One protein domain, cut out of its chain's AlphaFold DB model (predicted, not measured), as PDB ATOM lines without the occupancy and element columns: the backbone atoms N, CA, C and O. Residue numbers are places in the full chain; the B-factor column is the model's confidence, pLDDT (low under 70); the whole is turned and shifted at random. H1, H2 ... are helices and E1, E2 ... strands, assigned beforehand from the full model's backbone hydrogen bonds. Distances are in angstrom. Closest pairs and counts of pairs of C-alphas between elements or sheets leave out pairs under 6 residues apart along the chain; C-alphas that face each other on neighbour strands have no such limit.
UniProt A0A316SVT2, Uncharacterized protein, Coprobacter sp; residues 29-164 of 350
ATOM      1  N   ALA A  29     166.713 136.118 138.620       85.81
ATOM      2  CA  ALA A  29     165.898 136.308 139.819       85.81
ATOM      3  C   ALA A  29     165.802 135.012 140.641       85.81
ATOM      4  O   ALA A  29     165.940 135.038 141.865       85.81
ATOM      5  N   ASP A  30     165.632 133.882 139.956       90.62
ATOM      6  CA  ASP A  30     165.628 132.556 140.562       90.62
ATOM      7  C   ASP A  30     167.019 132.191 141.108       90.62
ATOM      8  O   ASP A  30     167.115 131.619 142.188       90.62
ATOM      9  N   GLN A  31     168.108 132.603 140.451       92.81
ATOM     10  CA  GLN A  31     169.467 132.379 140.948       92.81
ATOM     11  C   GLN A  31     169.711 133.108 142.272       92.81
ATOM     12  O   GLN A  31     170.320 132.549 143.181       92.81
ATOM     13  N   LYS A  32     169.204 134.336 142.418       92.81
ATOM     14  CA  LYS A  32     169.269 135.051 143.699       92.81
ATOM     15  C   LYS A  32     168.492 134.313 144.792       92.81
ATOM     16  O   LYS A  32     168.969 134.220 145.918       92.81
ATOM     17  N   MET A  33     167.326 133.761 144.456       93.06
ATOM     18  CA  MET A  33     166.539 132.950 145.386       93.06
ATOM     19  C   MET A  33     167.305 131.689 145.804       93.06
ATOM     20  O   MET A  33     167.409 131.418 146.997       93.06
ATOM     21  N   VAL A  34     167.883 130.953 144.849       94.94
ATOM     22  CA  VAL A  34     168.752 129.788 145.103       94.94
ATOM     23  C   VAL A  34     169.887 130.153 146.062       94.94
ATOM     24  O   VAL A  34     170.147 129.433 147.027       94.94
ATOM     25  N   ASP A  35     170.534 131.294 145.838       95.06
ATOM     26  CA  ASP A  35     171.637 131.760 146.674       95.06
ATOM     27  C   ASP A  35     171.172 132.077 148.099       95.06
ATOM     28  O   ASP A  35     171.833 131.676 149.056       95.06
ATOM     29  N   ASP A  36     170.014 132.722 148.250       95.31
ATOM     30  CA  ASP A  36     169.416 133.015 149.553       95.31
ATOM     31  C   ASP A  36     168.976 131.725 150.287       95.31
ATOM     32  O   ASP A  36     169.049 131.661 151.515       95.31
ATOM     33  N   TRP A  37     168.570 130.667 149.570       95.38
ATOM     34  CA  TRP A  37     168.306 129.336 150.140       95.38
ATOM     35  C   TRP A  37     169.553 128.683 150.725       95.38
ATOM     36  O   TRP A  37     169.543 128.308 151.899       95.38
ATOM     37  N   TYR A  38     170.622 128.563 149.937       96.06
ATOM     38  CA  TYR A  38     171.863 127.959 150.421       96.06
ATOM     39  C   TYR A  38     172.500 128.777 151.541       96.06
ATOM     40  O   TYR A  38     172.959 128.206 152.531       96.06
ATOM     41  N   PHE A  39     172.461 130.104 151.420       95.62
ATOM     42  CA  PHE A  39     172.914 131.007 152.467       95.62
ATOM     43  C   PHE A  39     172.149 130.776 153.775       95.62
ATOM     44  O   PHE A  39     172.778 130.566 154.808       95.62
ATOM     45  N   ALA A  40     170.811 130.773 153.745       95.38
ATOM     46  CA  ALA A  40     170.001 130.587 154.947       95.38
ATOM     47  C   ALA A  40     170.245 129.220 155.597       95.38
ATOM     48  O   ALA A  40     170.454 129.153 156.807       95.38
ATOM     49  N   ARG A  41     170.295 128.149 154.792       93.50
ATOM     50  CA  ARG A  41     170.581 126.790 155.268       93.50
ATOM     51  C   ARG A  41     171.946 126.700 155.945       93.50
ATOM     52  O   ARG A  41     172.055 126.133 157.030       93.50
ATOM     53  N   ALA A  42     172.980 127.276 155.335       92.62
ATOM     54  CA  ALA A  42     174.316 127.302 155.921       92.62
ATOM     55  C   ALA A  42     174.371 128.165 157.185       92.62
ATOM     56  O   ALA A  42     174.917 127.722 158.189       92.62
ATOM     57  N   TYR A  43     173.775 129.360 157.156       92.25
ATOM     58  CA  TYR A  43     173.741 130.273 158.295       92.25
ATOM     59  C   TYR A  43     173.075 129.616 159.502       92.25
ATOM     60  O   TYR A  43     173.702 129.459 160.543       92.25
ATOM     61  N   VAL A  44     171.832 129.154 159.346       90.62
ATOM     62  CA  VAL A  44     171.073 128.531 160.436       90.62
ATOM     63  C   VAL A  44     171.695 127.203 160.873       90.62
ATOM     64  O   VAL A  44     171.684 126.900 162.062       90.62
ATOM     65  N   GLY A  45     172.275 126.431 159.949       86.56
ATOM     66  CA  GLY A  45     172.983 125.191 160.271       86.56
ATOM     67  C   GLY A  45     174.301 125.393 161.033       86.56
ATOM     68  O   GLY A  45     174.713 124.496 161.763       86.56
ATOM     69  N   GLN A  46     174.958 126.549 160.879       82.81
ATOM     70  CA  GLN A  46     176.168 126.917 161.628       82.81
ATOM     71  C   GLN A  46     175.854 127.516 163.001       82.81
ATOM     72  O   GLN A  46     176.705 127.472 163.891       82.81
ATOM     73  N   LEU A  47     174.654 128.074 163.192       76.50
ATOM     74  CA  LEU A  47     174.213 128.494 164.514       76.50
ATOM     75  C   LEU A  47     174.103 127.260 165.405       76.50
ATOM     76  O   LEU A  47     173.517 126.245 165.023       76.50
ATOM     77  N   ASN A  48     174.623 127.360 166.625       67.38
ATOM     78  CA  ASN A  48     174.351 126.378 167.663       67.38
ATOM     79  C   ASN A  48     172.904 126.579 168.133       67.38
ATOM     80  O   ASN A  48     172.641 127.142 169.194       67.38
ATOM     81  N   PHE A  49     171.972 126.167 167.269       63.06
ATOM     82  CA  PHE A  49     170.552 126.516 167.263       63.06
ATOM     83  C   PHE A  49     169.893 126.316 168.632       63.06
ATOM     84  O   PHE A  49     168.983 127.046 168.980       63.06
ATOM     85  N   TRP A  50     170.390 125.387 169.449       59.31
ATOM     86  CA  TRP A  50     169.888 125.125 170.798       59.31
ATOM     87  C   TRP A  50     170.388 126.040 171.907       59.31
ATOM     88  O   TRP A  50     169.639 126.298 172.842       59.31
ATOM     89  N   GLU A  51     171.658 126.429 171.878       61.34
ATOM     90  CA  GLU A  51     172.313 127.043 173.044       61.34
ATOM     91  C   GLU A  51     172.378 128.563 172.928       61.34
ATOM     92  O   GLU A  51     172.261 129.247 173.942       61.34
ATOM     93  N   ASP A  52     172.495 129.083 171.704       62.75
ATOM     94  CA  ASP A  52     172.823 130.494 171.494       62.75
ATOM     95  C   ASP A  52     171.645 131.331 170.977       62.75
ATOM     96  O   ASP A  52     171.685 132.555 171.073       62.75
ATOM     97  N   LEU A  53     170.608 130.700 170.408       72.44
ATOM     98  CA  LEU A  53     169.609 131.413 169.603       72.44
ATOM     99  C   LEU A  53     168.212 131.493 170.230       72.44
ATOM    100  O   LEU A  53     167.567 132.537 170.152       72.44
ATOM    101  N   TRP A  54     167.724 130.401 170.820       75.50
ATOM    102  CA  TRP A  54     166.363 130.341 171.354       75.50
ATOM    103  C   TRP A  54     166.372 130.516 172.867       75.50
ATOM    104  O   TRP A  54     166.830 129.645 173.604       75.50
ATOM    105  N   HIS A  55     165.827 131.633 173.337       79.19
ATOM    106  CA  HIS A  55     165.654 131.897 174.762       79.19
ATOM    107  C   HIS A  55     164.214 131.613 175.194       79.19
ATOM    108  O   HIS A  55     163.276 131.769 174.412       79.19
ATOM    109  N   MET A  56     164.035 131.192 176.447       81.50
ATOM    110  CA  MET A  56     162.705 131.028 177.031       81.50
ATOM    111  C   MET A  56     162.173 132.400 177.460       81.50
ATOM    112  O   MET A  56     162.874 133.134 178.160       81.50
ATOM    113  N   ASP A  57     160.962 132.758 177.037       77.00
ATOM    114  CA  ASP A  57     160.266 133.944 177.538       77.00
ATOM    115  C   ASP A  57     159.676 133.714 178.945       77.00
ATOM    116  O   ASP A  57     159.846 132.652 179.552       77.00
ATOM    117  N   ALA A  58     159.024 134.739 179.503       73.25
ATOM    118  CA  ALA A  58     158.466 134.685 180.856       73.25
ATOM    119  C   ALA A  58     157.353 133.630 180.992       73.25
ATOM    120  O   ALA A  58     157.107 133.112 182.082       73.25
ATOM    121  N   GLU A  59     156.704 133.301 179.880       73.38
ATOM    122  CA  GLU A  59     155.659 132.299 179.752       73.38
ATOM    123  C   GLU A  59     156.221 130.886 179.493       73.38
ATOM    124  O   GLU A  59     155.469 129.908 179.514       73.38
ATOM    125  N   GLY A  60     157.540 130.757 179.307       73.81
ATOM    126  CA  GLY A  60     158.227 129.496 179.033       73.81
ATOM    127  C   GLY A  60     158.174 129.065 177.565       73.81
ATOM    128  O   GLY A  60     158.421 127.897 177.274       73.81
ATOM    129  N   ASN A  61     157.859 129.968 176.637       80.81
ATOM    130  CA  ASN A  61     157.920 129.702 175.204       80.81
ATOM    131  C   ASN A  61     159.312 129.992 174.657       80.81
ATOM    132  O   ASN A  61     160.010 130.896 175.117       80.81
ATOM    133  N   ARG A  62     159.707 129.251 173.622       88.31
ATOM    134  CA  ARG A  62     160.974 129.492 172.931       88.31
ATOM    135  C   ARG A  62     160.818 130.670 171.995       88.31
ATOM    136  O   ARG A  62     159.899 130.693 171.180       88.31
ATOM    137  N   LYS A  63     161.749 131.610 172.055       91.12
ATOM    138  CA  LYS A  63     161.713 132.820 171.248       91.12
ATOM    139  C   LYS A  63     163.051 133.099 170.578       91.12
ATOM    140  O   LYS A  63     164.101 132.924 171.189       91.12
ATOM    141  N   VAL A  64     162.976 133.577 169.339       92.50
ATOM    142  CA  VAL A  64     164.085 134.190 168.600       92.50
ATOM    143  C   VAL A  64     163.612 135.501 167.981       92.50
ATOM    144  O   VAL A  64     162.493 135.597 167.472       92.50
ATOM    145  N   VAL A  65     164.451 136.528 168.031       93.62
ATOM    146  CA  VAL A  65     164.195 137.852 167.472       93.62
ATOM    147  C   VAL A  65     165.090 138.076 166.257       93.62
ATOM    148  O   VAL A  65     166.314 138.027 166.339       93.62
ATOM    149  N   VAL A  66     164.471 138.370 165.122       94.88
ATOM    150  CA  VAL A  66     165.129 138.603 163.839       94.88
ATOM    151  C   VAL A  66     164.895 140.048 163.409       94.88
ATOM    152  O   VAL A  66     163.758 140.512 163.373       94.88
ATOM    153  N   GLU A  67     165.959 140.775 163.081       94.31
ATOM    154  CA  GLU A  67     165.880 142.166 162.631       94.31
ATOM    155  C   GLU A  67     165.561 142.262 161.131       94.31
ATOM    156  O   GLU A  67     166.281 141.737 160.277       94.31
ATOM    157  N   GLY A  68     164.501 143.003 160.807       92.69
ATOM    158  CA  GLY A  68     164.136 143.368 159.444       92.69
ATOM    159  C   GLY A  68     163.448 142.263 158.634       92.69
ATOM    160  O   GLY A  68     163.093 141.198 159.124       92.69
ATOM    161  N   ALA A  69     163.223 142.552 157.351       95.19
ATOM    162  CA  ALA A  69     162.555 141.653 156.403       95.19
ATOM    163  C   ALA A  69     163.107 141.832 154.979       95.19
ATOM    164  O   ALA A  69     162.362 142.029 154.015       95.19
ATOM    165  N   SER A  70     164.434 141.843 154.841       94.94
ATOM    166  CA  SER A  70     165.066 141.745 153.523       94.94
ATOM    167  C   SER A  70     164.905 140.334 152.940       94.94
ATOM    168  O   SER A  70     164.545 139.408 153.670       94.94
ATOM    169  N   PRO A  71     165.187 140.125 151.639       94.31
ATOM    170  CA  PRO A  71     165.141 138.792 151.032       94.31
ATOM    171  C   PRO A  71     165.951 137.735 151.797       94.31
ATOM    172  O   PRO A  71     165.431 136.656 152.074       94.31
ATOM    173  N   ARG A  72     167.170 138.077 152.238       93.88
ATOM    174  CA  ARG A  72     168.012 137.176 153.039       93.88
ATOM    175  C   ARG A  72     167.417 136.891 154.408       93.88
ATOM    176  O   ARG A  72     167.390 135.737 154.824       93.88
ATOM    177  N   THR A  73     166.893 137.909 155.085       95.81
ATOM    178  CA  THR A  73     166.229 137.715 156.377       95.81
ATOM    179  C   THR A  73     164.997 136.819 156.245       95.81
ATOM    180  O   THR A  73     164.805 135.919 157.054       95.81
ATOM    181  N   MET A  74     164.195 136.988 155.191       97.31
ATOM    182  CA  MET A  74     163.042 136.120 154.922       97.31
ATOM    183  C   MET A  74     163.457 134.679 154.602       97.31
ATOM    184  O   MET A  74     162.792 133.742 155.042       97.31
ATOM    185  N   ALA A  75     164.576 134.480 153.899       96.75
ATOM    186  CA  ALA A  75     165.140 133.152 153.680       96.75
ATOM    187  C   ALA A  75     165.597 132.490 154.992       96.75
ATOM    188  O   ALA A  75     165.345 131.301 155.183       96.75
ATOM    189  N   ILE A  76     166.193 133.256 155.915       96.38
ATOM    190  CA  ILE A  76     166.524 132.778 157.265       96.38
ATOM    191  C   ILE A  76     165.255 132.429 158.039       96.38
ATOM    192  O   ILE A  76     165.186 131.341 158.589       96.38
ATOM    193  N   ILE A  77     164.234 133.292 158.054       97.62
ATOM    194  CA  ILE A  77     162.961 133.020 158.746       97.62
ATOM    195  C   ILE A  77     162.346 131.706 158.253       97.62
ATOM    196  O   ILE A  77     161.927 130.885 159.063       97.62
ATOM    197  N   ARG A  78     162.342 131.469 156.936       97.62
ATOM    198  CA  ARG A  78     161.898 130.198 156.350       97.62
ATOM    199  C   ARG A  78     162.710 129.011 156.876       97.62
ATOM    200  O   ARG A  78     162.127 128.002 157.251       97.62
ATOM    201  N   GLU A  79     164.033 129.126 156.916       96.44
ATOM    202  CA  GLU A  79     164.907 128.062 157.424       96.44
ATOM    203  C   GLU A  79     164.723 127.818 158.934       96.44
ATOM    204  O   GLU A  79     164.727 126.672 159.378       96.44
ATOM    205  N   LEU A  80     164.490 128.875 159.723       95.50
ATOM    206  CA  LEU A  80     164.129 128.763 161.137       95.50
ATOM    207  C   LEU A  80     162.810 127.995 161.295       95.50
ATOM    208  O   LEU A  80     162.752 127.081 162.109       95.50
ATOM    209  N   ILE A  81     161.782 128.314 160.498       97.31
ATOM    210  CA  ILE A  81     160.497 127.596 160.510       97.31
ATOM    211  C   ILE A  81     160.704 126.108 160.218       97.31
ATOM    212  O   ILE A  81     160.129 125.288 160.913       97.31
ATOM    213  N   LEU A  82     161.555 125.743 159.254       96.12
ATOM    214  CA  LEU A  82     161.825 124.334 158.924       96.12
ATOM    215  C   LEU A  82     162.494 123.546 160.065       96.12
ATOM    216  O   LEU A  82     162.399 122.319 160.087       96.12
ATOM    217  N   ARG A  83     163.182 124.225 160.992       92.50
ATOM    218  CA  ARG A  83     164.021 123.594 162.027       92.50
ATOM    219  C   ARG A  83     163.513 123.766 163.458       92.50
ATOM    220  O   ARG A  83     163.902 122.981 164.315       92.50
ATOM    221  N   ALA A  84     162.670 124.759 163.739       91.44
ATOM    222  CA  ALA A  84     162.244 125.145 165.090       91.44
ATOM    223  C   ALA A  84     161.116 124.272 165.667       91.44
ATOM    224  O   ALA A  84     160.144 124.789 166.223       91.44
ATOM    225  N   HIS A  85     161.273 122.957 165.525       92.00
ATOM    226  CA  HIS A  85     160.319 121.948 165.958       92.00
ATOM    227  C   HIS A  85     160.892 121.111 167.104       92.00
ATOM    228  O   HIS A  85     162.000 120.577 167.010       92.00
ATOM    229  N   TYR A  86     160.130 120.982 168.185       89.12
ATOM    230  CA  TYR A  86     160.574 120.533 169.492       89.12
ATOM    231  C   TYR A  86     159.590 119.537 170.117       89.12
ATOM    232  O   TYR A  86     158.375 119.609 169.960       89.12
ATOM    233  N   MET A  87     160.137 118.579 170.865       89.44
ATOM    234  CA  MET A  87     159.386 117.434 171.400       89.44
ATOM    235  C   MET A  87     158.341 117.803 172.462       89.44
ATOM    236  O   MET A  87     157.424 117.036 172.729       89.44
ATOM    237  N   ASP A  88     158.497 118.944 173.124       89.12
ATOM    238  CA  ASP A  88     157.651 119.366 174.240       89.12
ATOM    239  C   ASP A  88     156.559 120.365 173.835       89.12
ATOM    240  O   ASP A  88     155.859 120.873 174.718       89.12
ATOM    241  N   PHE A  89     156.397 120.646 172.538       91.62
ATOM    242  CA  PHE A  89     155.253 121.395 172.034       91.62
ATOM    243  C   PHE A  89     153.954 120.610 172.249       91.62
ATOM    244  O   PHE A  89     153.881 119.400 172.020       91.62
ATOM    245  N   ARG A  90     152.910 121.315 172.692       89.50
ATOM    246  CA  ARG A  90     151.571 120.751 172.892       89.50
ATOM    247  C   ARG A  90     150.546 121.509 172.067       89.50
ATOM    248  O   ARG A  90     150.294 122.681 172.329       89.50
ATOM    249  N   GLU A  91     149.940 120.829 171.097       89.75
ATOM    250  CA  GLU A  91     148.951 121.416 170.185       89.75
ATOM    251  C   GLU A  91     147.707 121.930 170.930       89.75
ATOM    252  O   GLU A  91     147.168 122.976 170.576       89.75
ATOM    253  N   GLU A  92     147.265 121.230 171.982       87.69
ATOM    254  CA  GLU A  92     145.966 121.462 172.626       87.69
ATOM    255  C   GLU A  92     145.886 122.804 173.361       87.69
ATOM    256  O   GLU A  92     144.839 123.452 173.376       87.69
ATOM    257  N   ASP A  93     146.987 123.215 173.990       88.75
ATOM    258  CA  ASP A  93     147.085 124.464 174.747       88.75
ATOM    259  C   ASP A  93     148.184 125.403 174.245       88.75
ATOM    260  O   ASP A  93     148.425 126.452 174.845       88.75
ATOM    261  N   LYS A  94     148.829 125.044 173.129       88.56
ATOM    262  CA  LYS A  94     149.938 125.773 172.500       88.56
ATOM    263  C   LYS A  94     151.108 126.027 173.446       88.56
ATOM    264  O   LYS A  94     151.855 126.990 173.275       88.56
ATOM    265  N   LYS A  95     151.278 125.186 174.467       88.81
ATOM    266  CA  LYS A  95     152.390 125.330 175.401       88.81
ATOM    267  C   LYS A  95     153.713 125.022 174.702       88.81
ATOM    268  O   LYS A  95     153.797 124.074 173.923       88.81
ATOM    269  N   ASN A  96     154.744 125.796 175.049       89.38
ATOM    270  CA  ASN A  96     156.100 125.690 174.508       89.38
ATOM    271  C   ASN A  96     156.176 125.962 172.992       89.38
ATOM    272  O   ASN A  96     157.086 125.468 172.327       89.38
ATOM    273  N   GLN A  97     155.234 126.739 172.444       91.88
ATOM    274  CA  GLN A  97     155.220 127.118 171.030       91.88
ATOM    275  C   GLN A  97     156.477 127.929 170.671       91.88
ATOM    276  O   GLN A  97     156.850 128.867 171.379       91.88
ATOM    277  N   SER A  98     157.123 127.602 169.556       93.25
ATOM    278  CA  SER A  98     158.283 128.344 169.053       93.25
ATOM    279  C   SER A  98     157.836 129.662 168.439       93.25
ATOM    280  O   SER A  98     157.030 129.660 167.520       93.25
ATOM    281  N   THR A  99     158.368 130.797 168.881       94.69
ATOM    282  CA  THR A  99     158.014 132.119 168.346       94.69
ATOM    283  C   THR A  99     159.200 132.803 167.670       94.69
ATOM    284  O   THR A  99     160.199 133.129 168.306       94.69
ATOM    285  N   ILE A 100     159.055 133.098 166.380       96.06
ATOM    286  CA  ILE A 100     159.953 133.964 165.614       96.06
ATOM    287  C   ILE A 100     159.362 135.373 165.615       96.06
ATOM    288  O   ILE A 100     158.319 135.626 165.010       96.06
ATOM    289  N   VAL A 101     160.033 136.304 166.285       95.31
ATOM    290  CA  VAL A 101     159.658 137.718 166.297       95.31
ATOM    291  C   VAL A 101     160.484 138.473 165.272       95.31
ATOM    292  O   VAL A 101     161.704 138.497 165.340       95.31
ATOM    293  N   ILE A 102     159.810 139.148 164.356       96.50
ATOM    294  CA  ILE A 102     160.412 139.977 163.323       96.50
ATOM    295  C   ILE A 102     160.336 141.420 163.804       96.50
ATOM    296  O   ILE A 102     159.252 142.005 163.895       96.50
ATOM    297  N   LEU A 103     161.491 141.973 164.158       95.00
ATOM    298  CA  LEU A 103     161.623 143.337 164.638       95.00
ATOM    299  C   LEU A 103     161.746 144.282 163.442       95.00
ATOM    300  O   LEU A 103     162.682 144.185 162.650       95.00
ATOM    301  N   CYS A 104     160.794 145.199 163.310       94.25
ATOM    302  CA  CYS A 104     160.772 146.207 162.257       94.25
ATOM    303  C   CYS A 104     160.835 147.622 162.833       94.25
ATOM    304  O   CYS A 104     160.583 147.848 164.021       94.25
ATOM    305  N   ASP A 105     161.168 148.586 161.978       92.06
ATOM    306  CA  ASP A 105     161.153 149.995 162.354       92.06
ATOM    307  C   ASP A 105     159.740 150.451 162.740       92.06
ATOM    308  O   ASP A 105     158.727 149.934 162.257       92.06
ATOM    309  N   LYS A 106     159.664 151.463 163.604       92.25
ATOM    310  CA  LYS A 106     158.394 152.070 164.005       92.25
ATOM    311  C   LYS A 106     157.618 152.584 162.784       92.25
ATOM    312  O   LYS A 106     158.153 153.351 161.987       92.25
ATOM    313  N   GLY A 107     156.345 152.208 162.675       93.06
ATOM    314  CA  GLY A 107     155.469 152.525 161.547       93.06
ATOM    315  C   GLY A 107     155.587 151.559 160.363       93.06
ATOM    316  O   GLY A 107     154.876 151.731 159.375       93.06
ATOM    317  N   CYS A 108     156.458 150.545 160.433       95.19
ATOM    318  CA  CYS A 108     156.708 149.610 159.333       95.19
ATOM    319  C   CYS A 108     156.037 148.241 159.518       95.19
ATOM    320  O   CYS A 108     156.258 147.362 158.678       95.19
ATOM    321  N   LYS A 109     155.219 148.035 160.562       95.56
ATOM    322  CA  LYS A 109     154.587 146.735 160.843       95.56
ATOM    323  C   LYS A 109     153.790 146.187 159.657       95.56
ATOM    324  O   LYS A 109     154.137 145.131 159.138       95.56
ATOM    325  N   GLU A 110     152.794 146.925 159.170       96.69
ATOM    326  CA  GLU A 110     151.931 146.480 158.060       96.69
ATOM    327  C   GLU A 110     152.728 146.221 156.773       96.69
ATOM    328  O   GLU A 110     152.507 145.241 156.063       96.69
ATOM    329  N   THR A 111     153.715 147.076 156.483       97.56
ATOM    330  CA  THR A 111     154.592 146.902 155.314       97.56
ATOM    331  C   THR A 111     155.443 145.635 155.440       97.56
ATOM    332  O   THR A 111     155.693 144.951 154.448       97.56
ATOM    333  N   THR A 112     155.887 145.310 156.652       97.56
ATOM    334  CA  THR A 112     156.676 144.109 156.943       97.56
ATOM    335  C   THR A 112     155.817 142.848 156.848       97.56
ATOM    336  O   THR A 112     156.213 141.891 156.185       97.56
ATOM    337  N   GLU A 113     154.609 142.865 157.415       97.75
ATOM    338  CA  GLU A 113     153.626 141.782 157.282       97.75
ATOM    339  C   GLU A 113     153.272 141.514 155.815       97.75
ATOM    340  O   GLU A 113     153.259 140.362 155.378       97.75
ATOM    341  N   LYS A 114     153.070 142.573 155.021       97.69
ATOM    342  CA  LYS A 114     152.836 142.457 153.579       97.69
ATOM    343  C   LYS A 114     154.001 141.770 152.861       97.69
ATOM    344  O   LYS A 114     153.768 140.828 152.109       97.69
ATOM    345  N   LYS A 115     155.247 142.181 153.131       97.81
ATOM    346  CA  LYS A 115     156.440 141.540 152.544       97.81
ATOM    347  C   LYS A 115     156.489 140.042 152.847       97.81
ATOM    348  O   LYS A 115     156.765 139.257 151.948       97.81
ATOM    349  N   LEU A 116     156.175 139.638 154.079       98.06
ATOM    350  CA  LEU A 116     156.170 138.230 154.493       98.06
ATOM    351  C   LEU A 116     155.084 137.414 153.778       98.06
ATOM    352  O   LEU A 116     155.339 136.289 153.354       98.06
ATOM    353  N   ARG A 117     153.897 137.997 153.577       97.38
ATOM    354  CA  ARG A 117     152.795 137.378 152.818       97.38
ATOM    355  C   ARG A 117     153.050 137.290 151.314       97.38
ATOM    356  O   ARG A 117     152.390 136.508 150.639       97.38
ATOM    357  N   GLU A 118     153.990 138.064 150.788       96.44
ATOM    358  CA  GLU A 118     154.373 138.059 149.368       96.44
ATOM    359  C   GLU A 118     155.675 137.276 149.114       96.44
ATOM    360  O   GLU A 118     155.996 136.954 147.969       96.44
ATOM    361  N   ALA A 119     156.415 136.929 150.170       95.81
ATOM    362  CA  ALA A 119     157.712 136.273 150.084       95.81
ATOM    363  C   ALA A 119     157.612 134.857 149.477       95.81
ATOM    364  O   ALA A 119     156.901 134.002 150.015       95.81
ATOM    365  N   PRO A 120     158.342 134.546 148.390       91.81
ATOM    366  CA  PRO A 120     158.339 133.207 147.804       91.81
ATOM    367  C   PRO A 120     158.763 132.129 148.811       91.81
ATOM    368  O   PRO A 120     159.727 132.314 149.550       91.81
ATOM    369  N   PHE A 121     158.054 130.994 148.820       92.69
ATOM    370  CA  PHE A 121     158.281 129.861 149.738       92.69
ATOM    371  C   PHE A 121     158.145 130.183 151.238       92.69
ATOM    372  O   PHE A 121     158.494 129.363 152.080       92.69
ATOM    373  N   LEU A 122     157.616 131.355 151.589       97.06
ATOM    374  CA  LEU A 122     157.286 131.731 152.967       97.06
ATOM    375  C   LEU A 122     155.824 132.183 153.073       97.06
ATOM    376  O   LEU A 122     155.132 131.829 154.025       97.06
ATOM    377  N   SER A 123     155.327 132.879 152.051       97.25
ATOM    378  CA  SER A 123     153.972 133.426 151.953       97.25
ATOM    379  C   SER A 123     152.875 132.438 152.315       97.25
ATOM    380  O   SER A 123     151.978 132.768 153.084       97.25
ATOM    381  N   ASN A 124     152.942 131.219 151.782       97.50
ATOM    382  CA  ASN A 124     151.917 130.212 152.018       97.50
ATOM    383  C   ASN A 124     151.871 129.804 153.499       97.50
ATOM    384  O   ASN A 124     150.793 129.799 154.082       97.50
ATOM    385  N   TYR A 125     153.028 129.576 154.132       98.50
ATOM    386  CA  TYR A 125     153.098 129.335 155.576       98.50
ATOM    387  C   TYR A 125     152.505 130.503 156.370       98.50
ATOM    388  O   TYR A 125     151.635 130.296 157.208       98.50
ATOM    389  N   ILE A 126     152.913 131.738 156.061       98.44
ATOM    390  CA  ILE A 126     152.440 132.948 156.750       98.44
ATOM    391  C   ILE A 126     150.923 133.130 156.604       98.44
ATOM    392  O   ILE A 126     150.243 133.467 157.571       98.44
ATOM    393  N   ASN A 127     150.368 132.864 155.421       97.88
ATOM    394  CA  ASN A 127     148.932 132.968 155.179       97.88
ATOM    395  C   ASN A 127     148.125 131.965 156.009       97.88
ATOM    396  O   ASN A 127     147.069 132.333 156.507       97.88
ATOM    397  N   TYR A 128     148.627 130.745 156.211       97.94
ATOM    398  CA  TYR A 128     147.988 129.780 157.108       97.94
ATOM    399  C   TYR A 128     148.305 130.034 158.587       97.94
ATOM    400  O   TYR A 128     147.476 129.734 159.432       97.94
ATOM    401  N   ALA A 129     149.448 130.627 158.933       97.56
ATOM    402  CA  ALA A 129     149.775 130.959 160.320       97.56
ATOM    403  C   ALA A 129     148.947 132.134 160.860       97.56
ATOM    404  O   ALA A 129     148.585 132.157 162.035       97.56
ATOM    405  N   TRP A 130     148.646 133.121 160.014       97.50
ATOM    406  CA  TRP A 130     147.913 134.331 160.406       97.50
ATOM    407  C   TRP A 130     146.456 134.351 159.941       97.50
ATOM    408  O   TRP A 130     145.696 135.218 160.367       97.50
ATOM    409  N   GLY A 131     146.076 133.443 159.041       96.19
ATOM    410  CA  GLY A 131     144.866 133.579 158.238       96.19
ATOM    411  C   GLY A 131     145.032 134.630 157.134       96.19
ATOM    412  O   GLY A 131     145.911 135.505 157.182       96.19
ATOM    413  N   ALA A 132     144.197 134.535 156.107       93.19
ATOM    414  CA  ALA A 132     144.091 135.496 155.011       93.19
ATOM    415  C   ALA A 132     142.662 135.472 154.438       93.19
ATOM    416  O   ALA A 132     141.820 134.695 154.884       93.19
ATOM    417  N   ASP A 133     142.375 136.300 153.434       89.12
ATOM    418  CA  ASP A 133     141.061 136.305 152.785       89.12
ATOM    419  C   ASP A 133     140.714 134.914 152.225       89.12
ATOM    420  O   ASP A 133     141.358 134.409 151.303       89.12
ATOM    421  N   GLY A 134     139.688 134.282 152.805       87.56
ATOM    422  CA  GLY A 134     139.252 132.930 152.443       87.56
ATOM    423  C   GLY A 134     140.171 131.797 152.918       87.56
ATOM    424  O   GLY A 134     139.996 130.664 152.467       87.56
ATOM    425  N   ILE A 135     141.136 132.083 153.797       91.69
ATOM    426  CA  ILE A 135     142.047 131.110 154.404       91.69
ATOM    427  C   ILE A 135     141.970 131.244 155.923       91.69
ATOM    428  O   ILE A 135     142.411 132.245 156.491       91.69
ATOM    429  N   ASP A 136     141.453 130.209 156.579       93.25
ATOM    430  CA  ASP A 136     141.448 130.135 158.036       93.25
ATOM    431  C   ASP A 136     142.864 129.889 158.569       93.25
ATOM    432  O   ASP A 136     143.657 129.149 157.977       93.25
ATOM    433  N   ALA A 137     143.179 130.520 159.701       96.12
ATOM    434  CA  ALA A 137     144.440 130.284 160.385       96.12
ATOM    435  C   ALA A 137     144.485 128.853 160.947       96.12
ATOM    436  O   ALA A 137     143.526 128.396 161.570       96.12
ATOM    437  N   LEU A 138     145.610 128.165 160.764       95.75
ATOM    438  CA  LEU A 138     145.873 126.850 161.337       95.75
ATOM    439  C   LEU A 138     146.395 127.031 162.761       95.75
ATOM    440  O   LEU A 138     147.480 127.563 162.992       95.75
ATOM    441  N   ASP A 139     145.605 126.598 163.731       93.31
ATOM    442  CA  ASP A 139     145.878 126.796 165.150       93.31
ATOM    443  C   ASP A 139     146.883 125.798 165.738       93.31
ATOM    444  O   ASP A 139     147.462 126.100 166.783       93.31
ATOM    445  N   PHE A 140     147.128 124.683 165.048       94.69
ATOM    446  CA  PHE A 140     148.042 123.604 165.431       94.69
ATOM    447  C   PHE A 140     149.497 123.798 164.967       94.69
ATOM    448  O   PHE A 140     150.332 122.928 165.198       94.69
ATOM    449  N   LEU A 141     149.833 124.910 164.300       96.56
ATOM    450  CA  LEU A 141     151.217 125.158 163.884       96.56
ATOM    451  C   LEU A 141     152.121 125.414 165.095       96.56
ATOM    452  O   LEU A 141     151.869 126.310 165.900       96.56
ATOM    453  N   GLU A 142     153.216 124.666 165.181       95.31
ATOM    454  CA  GLU A 142     154.194 124.801 166.262       95.31
ATOM    455  C   GLU A 142     155.001 126.105 166.201       95.31
ATOM    456  O   GLU A 142     155.367 126.656 167.237       95.31
ATOM    457  N   VAL A 143     155.297 126.608 165.000       96.38
ATOM    458  CA  VAL A 143     156.100 127.823 164.840       96.38
ATOM    459  C   VAL A 143     155.185 129.019 164.599       96.38
ATOM    460  O   VAL A 143     154.509 129.150 163.584       96.38
ATOM    461  N   LYS A 144     155.173 129.941 165.549       95.81
ATOM    462  CA  LYS A 144     154.501 131.226 165.442       95.81
ATOM    463  C   LYS A 144     155.449 132.256 164.846       95.81
ATOM    464  O   LYS A 144     156.609 132.349 165.238       95.81
ATOM    465  N   VAL A 145     154.932 133.087 163.948       97.25
ATOM    466  CA  VAL A 145     155.644 134.263 163.439       97.25
ATOM    467  C   VAL A 145     154.902 135.512 163.892       97.25
ATOM    468  O   VAL A 145     153.686 135.596 163.732       97.25
ATOM    469  N   GLU A 146     155.607 136.489 164.453       95.69
ATOM    470  CA  GLU A 146     155.036 137.769 164.881       95.69
ATOM    471  C   GLU A 146     155.852 138.934 164.332       95.69
ATOM    472  O   GLU A 146     157.074 138.860 164.286       95.69
ATOM    473  N   VAL A 147     155.197 140.045 163.992       96.56
ATOM    474  CA  VAL A 147     155.883 141.302 163.663       96.56
ATOM    475  C   VAL A 147     155.710 142.289 164.813       96.56
ATOM    476  O   VAL A 147     154.584 142.593 165.226       96.56
ATOM    477  N   LYS A 148     156.831 142.801 165.329       94.25
ATOM    478  CA  LYS A 148     156.869 143.823 166.383       94.25
ATOM    479  C   LYS A 148     157.656 145.035 165.913       94.25
ATOM    480  O   LYS A 148     158.629 144.917 165.176       94.25
ATOM    481  N   GLU A 149     157.214 146.209 166.337       92.25
ATOM    482  CA  GLU A 149     157.913 147.459 166.060       92.25
ATOM    483  C   GLU A 149     158.911 147.765 167.172       92.25
ATOM    484  O   GLU A 149     158.642 147.527 168.354       92.25
ATOM    485  N   ASN A 150     160.053 148.332 166.797       85.06
ATOM    486  CA  ASN A 150     161.065 148.775 167.740       85.06
ATOM    487  C   ASN A 150     160.635 150.090 168.420       85.06
ATOM    488  O   ASN A 150     160.996 151.191 168.003       85.06
ATOM    489  N   ASN A 151     159.803 149.968 169.458       69.44
ATOM    490  CA  ASN A 151     159.085 151.080 170.084       69.44
ATOM    491  C   ASN A 151     159.717 151.567 171.398       69.44
ATOM    492  O   ASN A 151     158.984 151.996 172.278       69.44
ATOM    493  N   THR A 152     161.050 151.590 171.516       55.22
ATOM    494  CA  THR A 152     161.841 152.132 172.657       55.22
ATOM    495  C   THR A 152     162.045 151.247 173.897       55.22
ATOM    496  O   THR A 152     162.732 151.678 174.820       55.22
ATOM    497  N   GLU A 153     161.599 149.988 173.900       56.34
ATOM    498  CA  GLU A 153     162.035 148.988 174.894       56.34
ATOM    499  C   GLU A 153     163.117 148.071 174.306       56.34
ATOM    500  O   GLU A 153     163.042 147.693 173.140       56.34
ATOM    501  N   CYS A 154     164.134 147.746 175.115       57.19
ATOM    502  CA  CYS A 154     165.350 146.980 174.808       57.19
ATOM    503  C   CYS A 154     165.119 145.545 174.279       57.19
ATOM    504  O   CYS A 154     165.608 144.584 174.867       57.19
ATOM    505  N   ILE A 155     164.409 145.360 173.167       70.44
ATOM    506  CA  ILE A 155     164.395 144.080 172.457       70.44
ATOM    507  C   ILE A 155     165.617 144.066 171.538       70.44
ATOM    508  O   ILE A 155     165.604 144.649 170.455       70.44
ATOM    509  N   SER A 156     166.696 143.431 171.991       82.31
ATOM    510  CA  SER A 156     167.834 143.119 171.128       82.31
ATOM    511  C   SER A 156     167.437 142.029 170.139       82.31
ATOM    512  O   SER A 156     166.824 141.035 170.526       82.31
ATOM    513  N   ALA A 157     167.782 142.215 168.869       88.62
ATOM    514  CA  ALA A 157     167.660 141.155 167.884       88.62
ATOM    515  C   ALA A 157     168.777 140.123 168.078       88.62
ATOM    516  O   ALA A 157     169.943 140.494 168.219       88.62
ATOM    517  N   ASP A 158     168.409 138.845 168.043       90.00
ATOM    518  CA  ASP A 158     169.343 137.718 168.079       90.00
ATOM    519  C   ASP A 158     170.012 137.536 166.707       90.00
ATOM    520  O   ASP A 158     171.193 137.211 166.605       90.00
ATOM    521  N   ILE A 159     169.267 137.815 165.629       91.69
ATOM    522  CA  ILE A 159     169.755 137.772 164.248       91.69
ATOM    523  C   ILE A 159     169.657 139.166 163.632       91.69
ATOM    524  O   ILE A 159     168.576 139.746 163.549       91.69
ATOM    525  N   THR A 160     170.786 139.675 163.137       91.44
ATOM    526  CA  THR A 160     170.873 140.956 162.418       91.44
ATOM    527  C   THR A 160     171.632 140.783 161.112       91.44
ATOM    528  O   THR A 160     172.539 139.953 161.020       91.44
ATOM    529  N   GLU A 161     171.344 141.613 160.107       88.81
ATOM    530  CA  GLU A 161     172.037 141.514 158.812       88.81
ATOM    531  C   GLU A 161     173.545 141.771 158.907       88.81
ATOM    532  O   GLU A 161     174.324 141.335 158.058       88.81
ATOM    533  N   LYS A 162     173.991 142.452 159.968       86.75
ATOM    534  CA  LYS A 162     175.416 142.664 160.242       86.75
ATOM    535  C   LYS A 162     176.156 141.338 160.437       86.75
ATOM    536  O   LYS A 162     177.327 141.264 160.070       86.75
ATOM    537  N   ALA A 163     175.472 140.316 160.959       84.81
ATOM    538  CA  ALA A 163     176.006 138.974 161.173       84.81
ATOM    539  C   ALA A 163     176.049 138.119 159.893       84.81
ATOM    540  O   ALA A 163     176.553 137.003 159.927       84.81
ATOM    541  N   PHE A 164     175.543 138.614 158.756       87.88
ATOM    542  CA  PHE A 164     175.531 137.863 157.492       87.88
ATOM    543  C   PHE A 164     176.868 137.918 156.746       87.88
ATOM    544  O   PHE A 164     177.022 137.277 155.703       87.88
TER     545      PHE A 164
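AT A GLANCE: This is residues 29 to 164 of the 350 residues of an uncharacterized protein of Coprobacter sp (UniProt A0A316SVT2). Two helices, H3 and H4, cover one face of a small sheet of three parallel strands, E1, E2 and E3 in that order, making two layers; the longest helix, H1, packs on H3. Of the shorter helices, H5 and H2 only graze the sheet and H6 is not on it. The printed part has 136 residues, with six named helices and three named strands that follow along the chain as H1 H2 E1 H3 E2 H4 H5 E3 H6, and its class is mixed, helices and strands. It is compact, with a radius of gyration of the C-alphas of 14.5 A, and spans 41 by 39 by 32 A.

HOW THE PARTS SIT: E2, residues 98 to 104, is the inner strand between E1, residues 62 to 67, and E3, residues 143 to 149. Within hydrogen-bond range are N 101 and O 64, 2.8 A, and N 146 and O 100, 2.9 A. H3, residues 71 to 83, has a height over the sheet of 9.8 A; its closest C-alpha pair with E2 is Ile 77 and Ile 100, 7.6 A. On the same face is H4, residues 109 to 118; its Lys 109 and Glu 149 of E3 have the closest C-alphas, 6.2 A. E1, H3, E2 and E2, H4 H5, E3 are strand-helix-strand units, parallel neighbours joined through helices, with right-handed crossovers. H5, residues 123 to 130, touches H4 only at the corner, closest C-alphas Arg 117 and Ser 123, 4.2 A. H1, residues 29 to 46, touches H3 with residues 36 to 44 alone, at a steep tilt of 50 degrees, closest C-alphas Ala 40 and Ile 76, 4.7 A. H2, residues 49 to 53, has 0 of 1 O i to N i+4 and 0 of 2 O i to N i+3 pairs within range; in H1, H3, H4 and H5 every O i to N i+4 pair is, and H6, residues 161 to 164, is too short for one.

IN THESE COORDINATES: H1 begins at C-alpha 29 (165.898, 136.308, 139.819) and is 25.9 A long; E3, 19.8 A, ends at C-alpha 149 (157.913, 147.459, 166.060).

THE WHOLE: The printed part has no cut. The long links are H3 to E2, H5 to E3 and E3 to H6. Residues 48 to 52 and 151 to 154 have pLDDT under 70.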